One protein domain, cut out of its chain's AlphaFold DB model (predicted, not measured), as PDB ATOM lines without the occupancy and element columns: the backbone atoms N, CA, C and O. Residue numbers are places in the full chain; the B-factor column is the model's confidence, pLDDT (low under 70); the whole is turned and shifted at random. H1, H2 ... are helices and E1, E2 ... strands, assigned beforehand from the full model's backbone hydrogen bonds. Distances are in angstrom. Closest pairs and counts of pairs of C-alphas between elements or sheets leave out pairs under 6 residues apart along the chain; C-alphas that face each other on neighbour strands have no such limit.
ATOM      1  N   THR A   2      14.467  -1.682  31.972       73.69
ATOM      2  CA  THR A   2      15.572  -2.436  32.584       73.69
ATOM      3  C   THR A   2      16.774  -2.471  31.640       73.69
ATOM      4  O   THR A   2      16.663  -2.935  30.507       73.69
ATOM      5  N   ASN A   3      17.918  -1.968  32.108       86.75
ATOM      6  CA  ASN A   3      19.198  -2.101  31.417       86.75
ATOM      7  C   ASN A   3      19.837  -3.425  31.817       86.75
ATOM      8  O   ASN A   3      20.198  -3.607  32.978       86.75
ATOM      9  N   ILE A   4      20.001  -4.329  30.862       92.00
ATOM     10  CA  ILE A   4      20.622  -5.627  31.102       92.00
ATOM     11  C   ILE A   4      22.100  -5.506  30.745       92.00
ATOM     12  O   ILE A   4      22.423  -5.289  29.571       92.00
ATOM     13  N   PRO A   5      23.013  -5.606  31.726       95.62
ATOM     14  CA  PRO A   5      24.430  -5.595  31.436       95.62
ATOM     15  C   PRO A   5      24.814  -6.907  30.758       95.62
ATOM     16  O   PRO A   5      24.277  -7.980  31.063       95.62
ATOM     17  N   ILE A   6      25.763  -6.796  29.844       97.31
ATOM     18  CA  ILE A   6      26.370  -7.912  29.146       97.31
ATOM     19  C   ILE A   6      27.883  -7.732  29.215       97.31
ATOM     20  O   ILE A   6      28.393  -6.630  29.025       97.31
ATOM     21  N   TYR A   7      28.590  -8.822  29.469       98.19
ATOM     22  CA  TYR A   7      30.042  -8.882  29.400       98.19
ATOM     23  C   TYR A   7      30.455 -10.019  28.470       98.19
ATOM     24  O   TYR A   7      29.880 -11.109  28.534       98.19
ATOM     25  N   THR A   8      31.417  -9.750  27.599       97.75
ATOM     26  CA  THR A   8      31.888 -10.666  26.563       97.75
ATOM     27  C   THR A   8      33.400 -10.806  26.675       97.75
ATOM     28  O   THR A   8      34.095  -9.807  26.842       97.75
ATOM     29  N   ILE A   9      33.901 -12.032  26.537       98.12
ATOM     30  CA  ILE A   9      35.325 -12.330  26.382       98.12
ATOM     31  C   ILE A   9      35.509 -13.057  25.049       98.12
ATOM     32  O   ILE A   9      34.837 -14.059  24.790       98.12
ATOM     33  N   GLN A  10      36.410 -12.554  24.209       97.00
ATOM     34  CA  GLN A  10      36.813 -13.175  22.947       97.00
ATOM     35  C   GLN A  10      38.266 -13.632  23.049       97.00
ATOM     36  O   GLN A  10      39.122 -12.844  23.437       97.00
ATOM     37  N   PHE A  11      38.542 -14.883  22.691       96.88
ATOM     38  CA  PHE A  11      39.875 -15.483  22.749       96.88
ATOM     39  C   PHE A  11      40.446 -15.564  21.335       96.88
ATOM     40  O   PHE A  11      40.188 -16.536  20.628       96.88
ATOM     41  N   LEU A  12      41.170 -14.532  20.899       93.50
ATOM     42  CA  LEU A  12      41.535 -14.328  19.490       93.50
ATOM     43  C   LEU A  12      42.397 -15.456  18.906       93.50
ATOM     44  O   LEU A  12      42.333 -15.706  17.702       93.50
ATOM     45  N   ASP A  13      43.144 -16.163  19.753       90.69
ATOM     46  CA  ASP A  13      43.993 -17.292  19.355       90.69
ATOM     47  C   ASP A  13      43.251 -18.637  19.331       90.69
ATOM     48  O   ASP A  13      43.755 -19.632  18.808       90.69
ATOM     49  N   ILE A  14      42.028 -18.686  19.862       93.00
ATOM     50  CA  ILE A  14      41.223 -19.903  19.941       93.00
ATOM     51  C   ILE A  14      40.151 -19.836  18.862       93.00
ATOM     52  O   ILE A  14      39.137 -19.152  18.997       93.00
ATOM     53  N   SER A  15      40.366 -20.581  17.781       92.25
ATOM     54  CA  SER A  15      39.450 -20.628  16.644       92.25
ATOM     55  C   SER A  15      38.966 -22.040  16.338       92.25
ATOM     56  O   SER A  15      39.681 -23.027  16.518       92.25
ATOM     57  N   PHE A  16      37.735 -22.130  15.840       87.50
ATOM     58  CA  PHE A  16      37.090 -23.387  15.497       87.50
ATOM     59  C   PHE A  16      36.446 -23.316  14.119       87.50
ATOM     60  O   PHE A  16      35.554 -22.509  13.860       87.50
ATOM     61  N   THR A  17      36.855 -24.237  13.253       84.12
ATOM     62  CA  THR A  17      36.194 -24.530  11.974       84.12
ATOM     63  C   THR A  17      35.328 -25.788  12.054       84.12
ATOM     64  O   THR A  17      34.463 -26.001  11.207       84.12
ATOM     65  N   ASN A  18      35.530 -26.608  13.092       84.12
ATOM     66  CA  ASN A  18      34.814 -27.851  13.341       84.12
ATOM     67  C   ASN A  18      34.005 -27.762  14.651       84.12
ATOM     68  O   ASN A  18      34.508 -27.352  15.702       84.12
ATOM     69  N   ARG A  19      32.733 -28.174  14.581       81.88
ATOM     70  CA  ARG A  19      31.788 -28.157  15.704       81.88
ATOM     71  C   ARG A  19      32.192 -29.098  16.843       81.88
ATOM     72  O   ARG A  19      31.997 -28.737  17.998       81.88
ATOM     73  N   GLU A  20      32.734 -30.269  16.545       81.25
ATOM     74  CA  GLU A  20      33.198 -31.247  17.535       81.25
ATOM     75  C   GLU A  20      34.365 -30.701  18.349       81.25
ATOM     76  O   GLU A  20      34.342 -30.783  19.573       81.25
ATOM     77  N   THR A  21      35.338 -30.064  17.690       85.00
ATOM     78  CA  THR A  21      36.472 -29.419  18.368       85.00
ATOM     79  C   THR A  21      35.995 -28.293  19.280       85.00
ATOM     80  O   THR A  21      36.409 -28.232  20.436       85.00
ATOM     81  N   PHE A  22      35.057 -27.457  18.812       88.75
ATOM     82  CA  PHE A  22      34.424 -26.442  19.659       88.75
ATOM     83  C   PHE A  22      33.730 -27.078  20.870       88.75
ATOM     84  O   PHE A  22      33.889 -26.614  21.993       88.75
ATOM     85  N   LEU A  23      32.952 -28.143  20.665       84.75
ATOM     86  CA  LEU A  23      32.214 -28.808  21.740       84.75
ATOM     87  C   LEU A  23      33.141 -29.451  22.770       84.75
ATOM     88  O   LEU A  23      32.860 -29.355  23.964       84.75
ATOM     89  N   LYS A  24      34.228 -30.081  22.317       84.56
ATOM     90  CA  LYS A  24      35.259 -30.651  23.184       84.56
ATOM     91  C   LYS A  24      35.914 -29.557  24.018       84.56
ATOM     92  O   LYS A  24      35.905 -29.651  25.237       84.56
ATOM     93  N   PHE A  25      36.351 -28.469  23.384       90.44
ATOM     94  CA  PHE A  25      36.910 -27.324  24.100       90.44
ATOM     95  C   PHE A  25      35.920 -26.736  25.114       90.44
ATOM     96  O   PHE A  25      36.285 -26.454  26.249       90.44
ATOM     97  N   MET A  26      34.644 -26.600  24.744       90.44
ATOM     98  CA  MET A  26      33.602 -26.135  25.658       90.44
ATOM     99  C   MET A  26      33.440 -27.032  26.881       90.44
ATOM    100  O   MET A  26      33.238 -26.548  27.996       90.44
ATOM    101  N   HIS A  27      33.490 -28.341  26.669       86.94
ATOM    102  CA  HIS A  27      33.414 -29.296  27.755       86.94
ATOM    103  C   HIS A  27      34.642 -29.183  28.662       86.94
ATOM    104  O   HIS A  27      34.477 -28.974  29.858       86.94
ATOM    105  N   ASP A  28      35.843 -29.228  28.090       89.25
ATOM    106  CA  ASP A  28      37.096 -29.302  28.840       89.25
ATOM    107  C   ASP A  28      37.420 -27.971  29.550       89.25
ATOM    108  O   ASP A  28      37.626 -27.934  30.765       89.25
ATOM    109  N   SER A  29      37.403 -26.864  28.805       93.25
ATOM    110  CA  SER A  29      37.902 -25.551  29.240       93.25
ATOM    111  C   SER A  29      36.878 -24.710  30.002       93.25
ATOM    112  O   SER A  29      37.247 -23.767  30.698       93.25
ATOM    113  N   VAL A  30      35.585 -25.023  29.888       93.06
ATOM    114  CA  VAL A  30      34.532 -24.274  30.593       93.06
ATOM    115  C   VAL A  30      33.838 -25.153  31.619       93.06
ATOM    116  O   VAL A  30      33.818 -24.819  32.799       93.06
ATOM    117  N   ILE A  31      33.274 -26.285  31.208       89.56
ATOM    118  CA  ILE A  31      32.398 -27.071  32.086       89.56
ATOM    119  C   ILE A  31      33.206 -27.890  33.095       89.56
ATOM    120  O   ILE A  31      32.991 -27.767  34.301       89.56
ATOM    121  N   GLU A  32      34.148 -28.698  32.618       89.38
ATOM    122  CA  GLU A  32      35.015 -29.509  33.470       89.38
ATOM    123  C   GLU A  32      35.959 -28.642  34.291       89.38
ATOM    124  O   GLU A  32      36.167 -28.928  35.468       89.38
ATOM    125  N   PHE A  33      36.456 -27.544  33.721       94.19
ATOM    126  CA  PHE A  33      37.216 -26.547  34.469       94.19
ATOM    127  C   PHE A  33      36.446 -26.063  35.709       94.19
ATOM    128  O   PHE A  33      36.906 -26.217  36.840       94.19
ATOM    129  N   VAL A  34      35.221 -25.565  35.529       92.81
ATOM    130  CA  VAL A  34      34.399 -25.080  36.649       92.81
ATOM    131  C   VAL A  34      34.084 -26.206  37.647       92.81
ATOM    132  O   VAL A  34      34.107 -25.979  38.857       92.81
ATOM    133  N   ASN A  35      33.837 -27.433  37.174       90.12
ATOM    134  CA  ASN A  35      33.583 -28.586  38.046       90.12
ATOM    135  C   ASN A  35      34.804 -28.962  38.901       90.12
ATOM    136  O   ASN A  35      34.647 -29.239  40.095       90.12
ATOM    137  N   LYS A  36      36.010 -28.959  38.316       92.94
ATOM    138  CA  LYS A  36      37.274 -29.242  39.016       92.94
ATOM    139  C   LYS A  36      37.566 -28.202  40.095       92.94
ATOM    140  O   LYS A  36      38.024 -28.562  41.174       92.94
ATOM    141  N   HIS A  37      37.203 -26.947  39.844       94.12
ATOM    142  CA  HIS A  37      37.447 -25.824  40.747       94.12
ATOM    143  C   HIS A  37      36.227 -25.434  41.602       94.12
ATOM    144  O   HIS A  37      36.187 -24.350  42.182       94.12
ATOM    145  N   LYS A  38      35.219 -26.311  41.737       93.12
ATOM    146  CA  LYS A  38      33.935 -25.991  42.397       93.12
ATOM    147  C   LYS A  38      34.064 -25.378  43.798       93.12
ATOM    148  O   LYS A  38      33.242 -24.544  44.168       93.12
ATOM    149  N   THR A  39      35.071 -25.789  44.571       93.75
ATOM    150  CA  THR A  39      35.321 -25.273  45.926       93.75
ATOM    151  C   THR A  39      35.766 -23.815  45.882       93.75
ATOM    152  O   THR A  39      35.277 -23.003  46.655       93.75
ATOM    153  N   GLU A  40      36.630 -23.456  44.934       95.50
ATOM    154  CA  GLU A  40      37.127 -22.089  44.754       95.50
ATOM    155  C   GLU A  40      35.999 -21.148  44.306       95.50
ATOM    156  O   GLU A  40      35.846 -20.053  44.849       95.50
ATOM    157  N   PHE A  41      35.141 -21.610  43.385       94.44
ATOM    158  CA  PHE A  41      33.911 -20.902  43.014       94.44
ATOM    159  C   PHE A  41      32.973 -20.722  44.217       94.44
ATOM    160  O   PHE A  41      32.473 -19.622  44.447       94.44
ATOM    161  N   GLY A  42      32.771 -21.778  45.014       92.94
ATOM    162  CA  GLY A  42      31.942 -21.738  46.219       92.94
ATOM    163  C   GLY A  42      32.448 -20.744  47.267       92.94
ATOM    164  O   GLY A  42      31.655 -19.973  47.802       92.94
ATOM    165  N   ASN A  43      33.764 -20.694  47.491       94.38
ATOM    166  CA  ASN A  43      34.402 -19.750  48.415       94.38
ATOM    167  C   ASN A  43      34.241 -18.283  47.979       94.38
ATOM    168  O   ASN A  43      34.263 -17.392  48.821       94.38
ATOM    169  N   ASN A  44      34.027 -18.034  46.683       92.69
ATOM    170  CA  ASN A  44      33.745 -16.709  46.122       92.69
ATOM    171  C   ASN A  44      32.241 -16.442  45.929       92.69
ATOM    172  O   ASN A  44      31.856 -15.494  45.247       92.69
ATOM    173  N   GLY A  45      31.368 -17.281  46.498       92.12
ATOM    174  CA  GLY A  45      29.916 -17.110  46.411       92.12
ATOM    175  C   GLY A  45      29.329 -17.359  45.016       92.12
ATOM    176  O   GLY A  45      28.208 -16.934  44.736       92.12
ATOM    177  N   ILE A  46      30.054 -18.046  44.127       93.31
ATOM    178  CA  ILE A  46      29.620 -18.297  42.749       93.31
ATOM    179  C   ILE A  46      29.052 -19.707  42.610       93.31
ATOM    180  O   ILE A  46      29.693 -20.713  42.909       93.31
ATOM    181  N   ASN A  47      27.838 -19.791  42.067       90.44
ATOM    182  CA  ASN A  47      27.212 -21.063  41.740       90.44
ATOM    183  C   ASN A  47      27.706 -21.587  40.382       90.44
ATOM    184  O   ASN A  47      27.360 -21.054  39.327       90.44
ATOM    185  N   VAL A  48      28.441 -22.699  40.408       89.00
ATOM    186  CA  VAL A  48      28.954 -23.402  39.218       89.00
ATOM    187  C   VAL A  48      27.873 -23.789  38.197       89.00
ATOM    188  O   VAL A  48      28.150 -23.872  37.001       89.00
ATOM    189  N   GLN A  49      26.613 -23.950  38.625       88.69
ATOM    190  CA  GLN A  49      25.496 -24.276  37.726       88.69
ATOM    191  C   GLN A  49      25.190 -23.160  36.718       88.69
ATOM    192  O   GLN A  49      24.506 -23.405  35.726       88.69
ATOM    193  N   TYR A  50      25.715 -21.947  36.924       91.25
ATOM    194  CA  TYR A  50      25.601 -20.857  35.954       91.25
ATOM    195  C   TYR A  50      26.298 -21.168  34.622       91.25
ATOM    196  O   TYR A  50      25.874 -20.639  33.594       91.25
ATOM    197  N   PHE A  51      27.317 -22.035  34.635       89.88
ATOM    198  CA  PHE A  51      28.046 -22.470  33.444       89.88
ATOM    199  C   PHE A  51      27.426 -23.712  32.814       89.88
ATOM    200  O   PHE A  51      27.359 -23.808  31.593       89.88
ATOM    201  N   HIS A  52      26.935 -24.655  33.620       83.56
ATOM    202  CA  HIS A  52      26.278 -25.859  33.124       83.56
ATOM    203  C   HIS A  52      25.305 -26.446  34.152       83.56
ATOM    204  O   HIS A  52      25.670 -26.743  35.288       83.56
ATOM    205  N   ASN A  53      24.058 -26.684  33.734       72.62
ATOM    206  CA  ASN A  53      23.059 -27.321  34.587       72.62
ATOM    207  C   ASN A  53      23.159 -28.845  34.544       72.62
ATOM    208  O   ASN A  53      22.794 -29.472  33.549       72.62
ATOM    209  N   THR A  54      23.537 -29.440  35.672       64.44
ATOM    210  CA  THR A  54      23.426 -30.886  35.930       64.44
ATOM    211  C   THR A  54      22.330 -31.218  36.949       64.44
ATOM    212  O   THR A  54      22.043 -32.391  37.196       64.44
ATOM    213  N   SER A  55      21.700 -30.200  37.546       60.06
ATOM    214  CA  SER A  55      20.768 -30.353  38.663       60.06
ATOM    215  C   SER A  55      19.317 -30.594  38.220       60.06
ATOM    216  O   SER A  55      18.892 -30.218  37.127       60.06
ATOM    217  N   LYS A  56      18.520 -31.205  39.113       57.88
ATOM    218  CA  LYS A  56      17.066 -31.390  38.930       57.88
ATOM    219  C   LYS A  56      16.276 -30.070  38.994       57.88
ATOM    220  O   LYS A  56      15.143 -30.032  38.526       57.88
ATOM    221  N   LYS A  57      16.857 -29.009  39.572       65.00
ATOM    222  CA  LYS A  57      16.300 -27.646  39.633       65.00
ATOM    223  C   LYS A  57      17.209 -26.708  38.826       65.00
ATOM    224  O   LYS A  57      18.070 -26.059  39.416       65.00
ATOM    225  N   PRO A  58      17.076 -26.687  37.491       67.75
ATOM    226  CA  PRO A  58      18.013 -25.984  36.628       67.75
ATOM    227  C   PRO A  58      17.950 -24.473  36.854       67.75
ATOM    228  O   PRO A  58      16.870 -23.886  36.939       67.75
ATOM    229  N   VAL A  59      19.118 -23.841  36.898       78.44
ATOM    230  CA  VAL A  59      19.250 -22.385  36.912       78.44
ATOM    231  C   VAL A  59      19.298 -21.883  35.466       78.44
ATOM    232  O   VAL A  59      19.962 -22.502  34.643       78.44
ATOM    233  N   PRO A  60      18.667 -20.763  35.085       80.00
ATOM    234  CA  PRO A  60      18.798 -20.258  33.722       80.00
ATOM    235  C   PRO A  60      20.260 -20.051  33.293       80.00
ATOM    236  O   PRO A  60      21.025 -19.341  33.961       80.00
ATOM    237  N   SER A  61      20.628 -20.670  32.164       84.25
ATOM    238  CA  SER A  61      21.947 -20.512  31.545       84.25
ATOM    239  C   SER A  61      22.000 -19.158  30.855       84.25
ATOM    240  O   SER A  61      21.458 -18.972  29.767       84.25
ATOM    241  N   LEU A  62      22.655 -18.217  31.517       93.44
ATOM    242  CA  LEU A  62      22.889 -16.853  31.047       93.44
ATOM    243  C   LEU A  62      24.390 -16.577  30.883       93.44
ATOM    244  O   LEU A  62      24.808 -15.427  30.834       93.44
ATOM    245  N   ILE A  63      25.193 -17.638  30.816       95.38
ATOM    246  CA  ILE A  63      26.542 -17.635  30.260       95.38
ATOM    247  C   ILE A  63      26.452 -18.470  28.985       95.38
ATOM    248  O   ILE A  63      26.067 -19.642  29.023       95.38
ATOM    249  N   HIS A  64      26.657 -17.825  27.843       94.25
ATOM    250  CA  HIS A  64      26.491 -18.390  26.509       94.25
ATOM    251  C   HIS A  64      27.840 -18.430  25.817       94.25
ATOM    252  O   HIS A  64      28.600 -17.468  25.865       94.25
ATOM    253  N   CYS A  65      28.102 -19.531  25.135       93.69
ATOM    254  CA  CYS A  65      29.362 -19.763  24.452       93.69
ATOM    255  C   CYS A  65      29.078 -19.887  22.964       93.69
ATOM    256  O   CYS A  65      28.120 -20.545  22.573       93.69
ATOM    257  N   LEU A  66      29.867 -19.242  22.121       93.56
ATOM    258  CA  LEU A  66      29.627 -19.198  20.687       93.56
ATOM    259  C   LEU A  66      30.932 -18.952  19.930       93.56
ATOM    260  O   LEU A  66      31.978 -18.697  20.523       93.56
ATOM    261  N   THR A  67      30.852 -19.017  18.607       91.00
ATOM    262  CA  THR A  67      31.927 -18.580  17.719       91.00
ATOM    263  C   THR A  67      31.508 -17.315  16.984       91.00
ATOM    264  O   THR A  67      30.465 -17.316  16.326       91.00
ATOM    265  N   ILE A  68      32.326 -16.265  17.036       89.88
ATOM    266  CA  ILE A  68      32.175 -15.064  16.203       89.88
ATOM    267  C   ILE A  68      33.336 -15.064  15.215       89.88
ATOM    268  O   ILE A  68      34.484 -15.033  15.632       89.88
ATOM    269  N   ASN A  69      33.060 -15.147  13.909       86.94
ATOM    270  CA  ASN A  69      34.103 -15.278  12.879       86.94
ATOM    271  C   ASN A  69      35.109 -16.404  13.192       86.94
ATOM    272  O   ASN A  69      36.314 -16.206  13.109       86.94
ATOM    273  N   THR A  70      34.608 -17.580  13.589       89.12
ATOM    274  CA  THR A  70      35.373 -18.757  14.070       89.12
ATOM    275  C   THR A  70      36.072 -18.606  15.423       89.12
ATOM    276  O   THR A  70      36.468 -19.618  15.988       89.12
ATOM    277  N   ILE A  71      36.160 -17.405  15.992       93.75
ATOM    278  CA  ILE A  71      36.836 -17.136  17.268       93.75
ATOM    279  C   ILE A  71      35.945 -17.537  18.442       93.75
ATOM    280  O   ILE A  71      34.757 -17.198  18.474       93.75
ATOM    281  N   PHE A  72      36.519 -18.224  19.427       95.94
ATOM    282  CA  PHE A  72      35.841 -18.566  20.668       95.94
ATOM    283  C   PHE A  72      35.400 -17.312  21.420       95.94
ATOM    284  O   PHE A  72      36.188 -16.406  21.689       95.94
ATOM    285  N   THR A  73      34.120 -17.263  21.765       95.81
ATOM    286  CA  THR A  73      33.523 -16.158  22.504       95.81
ATOM    287  C   THR A  73      32.626 -16.702  23.606       95.81
ATOM    288  O   THR A  73      31.772 -17.557  23.359       95.81
ATOM    289  N   ILE A  74      32.771 -16.168  24.814       96.94
ATOM    290  CA  ILE A  74      31.892 -16.445  25.952       96.94
ATOM    291  C   ILE A  74      31.269 -15.140  26.441       96.94
ATOM    292  O   ILE A  74      31.932 -14.108  26.534       96.94
ATOM    293  N   ARG A  75      29.962 -15.162  26.694       96.19
ATOM    294  CA  ARG A  75      29.155 -13.972  26.963       96.19
ATOM    295  C   ARG A  75      28.215 -14.219  28.128       96.19
ATOM    296  O   ARG A  75      27.488 -15.207  28.133       96.19
ATOM    297  N   ALA A  76      28.196 -13.312  29.094       96.88
ATOM    298  CA  ALA A  76      27.305 -13.360  30.244       96.88
ATOM    299  C   ALA A  76      26.250 -12.249  30.188       96.88
ATOM    300  O   ALA A  76      26.543 -11.134  29.756       96.88
ATOM    301  N   TYR A  77      25.043 -12.543  30.673       95.56
ATOM    302  CA  TYR A  77      23.932 -11.593  30.800       95.56
ATOM    303  C   TYR A  77      23.508 -11.492  32.261       95.56
ATOM    304  O   TYR A  77      23.341 -12.530  32.900       95.56
ATOM    305  N   SER A  78      23.230 -10.280  32.750       93.12
ATOM    306  CA  SER A  78      22.974  -9.939  34.168       93.12
ATOM    307  C   SER A  78      24.229  -9.896  35.042       93.12
ATOM    308  O   SER A  78      25.169 -10.661  34.837       93.12
ATOM    309  N   GLN A  79      24.217  -9.028  36.058       93.44
ATOM    310  CA  GLN A  79      25.377  -8.782  36.919       93.44
ATOM    311  C   GLN A  79      25.900 -10.070  37.569       93.44
ATOM    312  O   GLN A  79      27.069 -10.399  37.424       93.44
ATOM    313  N   THR A  80      25.013 -10.881  38.151       93.19
ATOM    314  CA  THR A  80      25.389 -12.137  38.820       93.19
ATOM    315  C   THR A  80      26.118 -13.122  37.899       93.19
ATOM    316  O   THR A  80      26.941 -13.914  38.350       93.19
ATOM    317  N   ARG A  81      25.810 -13.123  36.599       94.81
ATOM    318  CA  ARG A  81      26.475 -14.004  35.623       94.81
ATOM    319  C   ARG A  81      27.764 -13.394  35.101       94.81
ATOM    320  O   ARG A  81      28.684 -14.137  34.784       94.81
ATOM    321  N   ILE A  82      27.826 -12.066  35.029       97.31
ATOM    322  CA  ILE A  82      29.049 -11.329  34.711       97.31
ATOM    323  C   ILE A  82      30.096 -11.579  35.793       97.31
ATOM    324  O   ILE A  82      31.221 -11.921  35.454       97.31
ATOM    325  N   ASP A  83      29.722 -11.486  37.068       96.19
ATOM    326  CA  ASP A  83      30.640 -11.721  38.188       96.19
ATOM    327  C   ASP A  83      31.183 -13.156  38.158       96.19
ATOM    328  O   ASP A  83      32.389 -13.378  38.269       96.19
ATOM    329  N   ALA A  84      30.306 -14.129  37.885       96.56
ATOM    330  CA  ALA A  84      30.703 -15.519  37.700       96.56
ATOM    331  C   ALA A  84      31.675 -15.702  36.523       96.56
ATOM    332  O   ALA A  84      32.698 -16.368  36.679       96.56
ATOM    333  N   LEU A  85      31.381 -15.108  35.359       97.94
ATOM    334  CA  LEU A  85      32.233 -15.208  34.171       97.94
ATOM    335  C   LEU A  85      33.597 -14.533  34.379       97.94
ATOM    336  O   LEU A  85      34.611 -15.089  33.972       97.94
ATOM    337  N   LYS A  86      33.635 -13.373  35.042       98.00
ATOM    338  CA  LYS A  86      34.882 -12.679  35.387       98.00
ATOM    339  C   LYS A  86      35.761 -13.525  36.296       98.00
ATOM    340  O   LYS A  86      36.946 -13.673  36.026       98.00
ATOM    341  N   TYR A  87      35.179 -14.118  37.335       97.81
ATOM    342  CA  TYR A  87      35.927 -15.003  38.222       97.81
ATOM    343  C   TYR A  87      36.433 -16.254  37.495       97.81
ATOM    344  O   TYR A  87      37.595 -16.621  37.651       97.81
ATOM    345  N   TRP A  88      35.596 -16.871  36.648       97.94
ATOM    346  CA  TRP A  88      36.047 -17.964  35.785       97.94
ATOM    347  C   TRP A  88      37.239 -17.541  34.933       97.94
ATOM    348  O   TRP A  88      38.205 -18.289  34.868       97.94
ATOM    349  N   PHE A  89      37.209 -16.351  34.333       98.12
ATOM    350  CA  PHE A  89      38.299 -15.885  33.483       98.12
ATOM    351  C   PHE A  89      39.591 -15.627  34.261       98.12
ATOM    352  O   PHE A  89      40.655 -16.025  33.797       98.12
ATOM    353  N   VAL A  90      39.507 -15.036  35.458       97.31
ATOM    354  CA  VAL A  90      40.665 -14.860  36.353       97.31
ATOM    355  C   VAL A  90      41.317 -16.208  36.647       97.31
ATOM    356  O   VAL A  90      42.516 -16.371  36.433       97.31
ATOM    357  N   LEU A  91      40.521 -17.191  37.071       97.31
ATOM    358  CA  LEU A  91      41.039 -18.509  37.412       97.31
ATOM    359  C   LEU A  91      41.542 -19.267  36.174       97.31
ATOM    360  O   LEU A  91      42.588 -19.906  36.218       97.31
ATOM    361  N   PHE A  92      40.829 -19.177  35.048       97.50
ATOM    362  CA  PHE A  92      41.223 -19.806  33.788       97.50
ATOM    363  C   PHE A  92      42.549 -19.240  33.278       97.50
ATOM    364  O   PHE A  92      43.421 -20.009  32.894       97.50
ATOM    365  N   LYS A  93      42.753 -17.922  33.369       97.25
ATOM    366  CA  LYS A  93      44.012 -17.262  33.013       97.25
ATOM    367  C   LYS A  93      45.167 -17.637  33.942       97.25
ATOM    368  O   LYS A  93      46.294 -17.745  33.477       97.25
ATOM    369  N   GLU A  94      44.905 -17.850  35.232       96.56
ATOM    370  CA  GLU A  94      45.924 -18.334  36.175       96.56
ATOM    371  C   GLU A  94      46.393 -19.756  35.825       96.56
ATOM    372  O   GLU A  94      47.583 -20.052  35.899       96.56
ATOM    373  N   LYS A  95      45.462 -20.643  35.443       96.19
ATOM    374  CA  LYS A  95      45.768 -22.053  35.139       96.19
ATOM    375  C   LYS A  95      46.225 -22.297  33.698       96.19
ATOM    376  O   LYS A  95      46.957 -23.255  33.469       96.19
ATOM    377  N   HIS A  96      45.786 -21.459  32.763       95.19
ATOM    378  CA  HIS A  96      46.031 -21.569  31.323       95.19
ATOM    379  C   HIS A  96      46.428 -20.212  30.715       95.19
ATOM    380  O   HIS A  96      45.710 -19.683  29.851       95.19
ATOM    381  N   PRO A  97      47.537 -19.596  31.169       95.69
ATOM    382  CA  PRO A  97      47.976 -18.299  30.657       95.69
ATOM    383  C   PRO A  97      48.218 -18.319  29.140       95.69
ATOM    384  O   PRO A  97      47.896 -17.341  28.471       95.69
ATOM    385  N   GLU A  98      48.681 -19.447  28.592       94.00
ATOM    386  CA  GLU A  98      48.953 -19.662  27.166       94.00
ATOM    387  C   GLU A  98      47.703 -19.580  26.282       94.00
ATOM    388  O   GLU A  98      47.785 -19.256  25.100       94.00
ATOM    389  N   LEU A  99      46.525 -19.863  26.847       93.06
ATOM    390  CA  LEU A  99      45.248 -19.762  26.139       93.06
ATOM    391  C   LEU A  99      44.634 -18.362  26.250       93.06
ATOM    392  O   LEU A  99      43.630 -18.091  25.595       93.06
ATOM    393  N   CYS A 100      45.207 -17.489  27.080       94.50
ATOM    394  CA  CYS A 100      44.636 -16.196  27.455       94.50
ATOM    395  C   CYS A 100      45.523 -15.001  27.071       94.50
ATOM    396  O   CYS A 100      45.321 -13.902  27.598       94.50
ATOM    397  N   GLU A 101      46.513 -15.207  26.197       91.25
ATOM    398  CA  GLU A 101      47.456 -14.166  25.772       91.25
ATOM    399  C   GLU A 101      46.741 -13.043  25.013       91.25
ATOM    400  O   GLU A 101      46.831 -11.880  25.411       91.25
ATOM    401  N   ASN A 102      45.964 -13.388  23.979       93.81
ATOM    402  CA  ASN A 102      45.193 -12.422  23.197       93.81
ATOM    403  C   ASN A 102      43.689 -12.562  23.454       93.81
ATOM    404  O   ASN A 102      42.944 -13.166  22.673       93.81
ATOM    405  N   CYS A 103      43.233 -11.960  24.551       95.31
ATOM    406  CA  CYS A 103      41.814 -11.850  24.884       95.31
ATOM    407  C   CYS A 103      41.306 -10.410  24.756       95.31
ATOM    408  O   CYS A 103      41.972  -9.469  25.182       95.31
ATOM    409  N   ILE A 104      40.087 -10.247  24.239       96.31
ATOM    410  CA  ILE A 104      39.344  -8.982  24.284       96.31
ATOM    411  C   ILE A 104      38.191  -9.134  25.269       96.31
ATOM    412  O   ILE A 104      37.318  -9.984  25.091       96.31
ATOM    413  N   GLU A 105      38.171  -8.280  26.286       97.50
ATOM    414  CA  GLU A 105      37.048  -8.118  27.203       97.50
ATOM    415  C   GLU A 105      36.221  -6.900  26.785       97.50
ATOM    416  O   GLU A 105      36.753  -5.804  26.614       97.50
ATOM    417  N   SER A 106      34.906  -7.057  26.650       96.56
ATOM    418  CA  SER A 106      34.011  -5.946  26.327       96.56
ATOM    419  C   SER A 106      32.740  -5.970  27.165       96.56
ATOM    420  O   SER A 106      32.254  -7.015  27.602       96.56
ATOM    421  N   THR A 107      32.194  -4.782  27.412       94.62
ATOM    422  CA  THR A 107      30.934  -4.598  28.135       94.62
ATOM    423  C   THR A 107      29.918  -3.913  27.246       94.62
ATOM    424  O   THR A 107      30.216  -2.903  26.611       94.62
ATOM    425  N   GLU A 108      28.693  -4.412  27.264       93.56
ATOM    426  CA  GLU A 108      27.577  -3.875  26.502       93.56
ATOM    427  C   GLU A 108      26.369  -3.699  27.425       93.56
ATOM    428  O   GLU A 108      26.240  -4.360  28.460       93.56
ATOM    429  N   LYS A 109      25.445  -2.817  27.046       91.31
ATOM    430  CA  LYS A 109      24.143  -2.699  27.705       91.31
ATOM    431  C   LYS A 109      23.055  -3.012  26.700       91.31
ATOM    432  O   LYS A 109      23.024  -2.449  25.610       91.31
ATOM    433  N   PHE A 110      22.157  -3.903  27.090       90.25
ATOM    434  CA  PHE A 110      20.986  -4.264  26.320       90.25
ATOM    435  C   PHE A 110      19.733  -3.634  26.929       90.25
ATOM    436  O   PHE A 110      19.512  -3.707  28.138       90.25
ATOM    437  N   GLN A 111      18.900  -3.042  26.077       89.00
ATOM    438  CA  GLN A 111      17.569  -2.565  26.430       89.00
ATOM    439  C   GLN A 111      16.544  -3.296  25.572       89.00
ATOM    440  O   GLN A 111      16.568  -3.190  24.346       89.00
ATOM    441  N   PHE A 112      15.621  -4.006  26.216       85.56
ATOM    442  CA  PHE A 112      14.499  -4.615  25.514       85.56
ATOM    443  C   PHE A 112      13.518  -3.521  25.084       85.56
ATOM    444  O   PHE A 112      12.865  -2.896  25.923       85.56
TER     445      PHE A 112
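Overview. This is residues 2 to 112 of the 271 residues of an uncharacterized protein of Lutibacter maritimus (UniProt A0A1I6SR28). What shape does the domain have? A strongly twisted sheet of four antiparallel strands, in the order E2, E3, E1, E4, has H3 packed along E3 and E1 on one face, while H1 runs slantwise over E3. H2 follows H1 off the sheet. What is it made of? The printed part has 111 residues, with three named helices and four named strands, E1 H1 H2 E2 E3 H3 E4, of mixed class; it is compact, with a radius of gyration of the C-alphas of 13.7 A and spans of 35 by 33 by 26 A.

Along the chain. Where does the first half run? E1, residues 3 to 15, begins at C-alpha 3 (19.198, -2.101, 31.417), spans 31.2 A and bends by 80 degrees at residue 12. H1, residues 19 to 36, spans 24.0 A; H2 is residues 38 to 43. What follows? E2 is residues 63 to 68, E3 71 to 77, H3 79 to 95 at 24.4 A, and E4 103 to 111 at 26.0 A, ending at C-alpha 111 (17.569, -2.565, 26.430).

Arrangement. How are the strands paired? N 6 and O 108 of E1 and E4 are 2.8 A apart, N 9 and O 74 of E1 and E3 2.9 A, and N 64 and O 75 of the hairpin E2 and E3 2.8 A. How do the helices stand? H3 is on the sheet at a height of 9.3 A, in two layers, a helix on one face of a sheet; the closest C-alphas of E3 and H3 are those of Ala 76 and Ile 82, 5.2 A apart. H1 is on it at 10.0 A, close but not clearly touching H3, about perpendicular at 87 degrees, C-alphas of Val 34 and Trp 88 closest at 7.4 A. H2 is not on the sheet; every O i to N i+4 pair is within hydrogen-bond range in H2 and H3, 12 of 14 in H1. Which units recur? E1, H1 H2, E2 and E3, H3, E4 are split strand-helix-strand units, two strands running the same way with another between them, both crossovers right-handed.

Size, cuts and confidence. How large is it? The farthest C-alphas, of Thr 2 and Glu 98, are 38.0 A apart. Is it continuous and sure? The printed part has no cut, H2 to E2 is a long link, and residues 54 to 58 are under 70 in pLDDT.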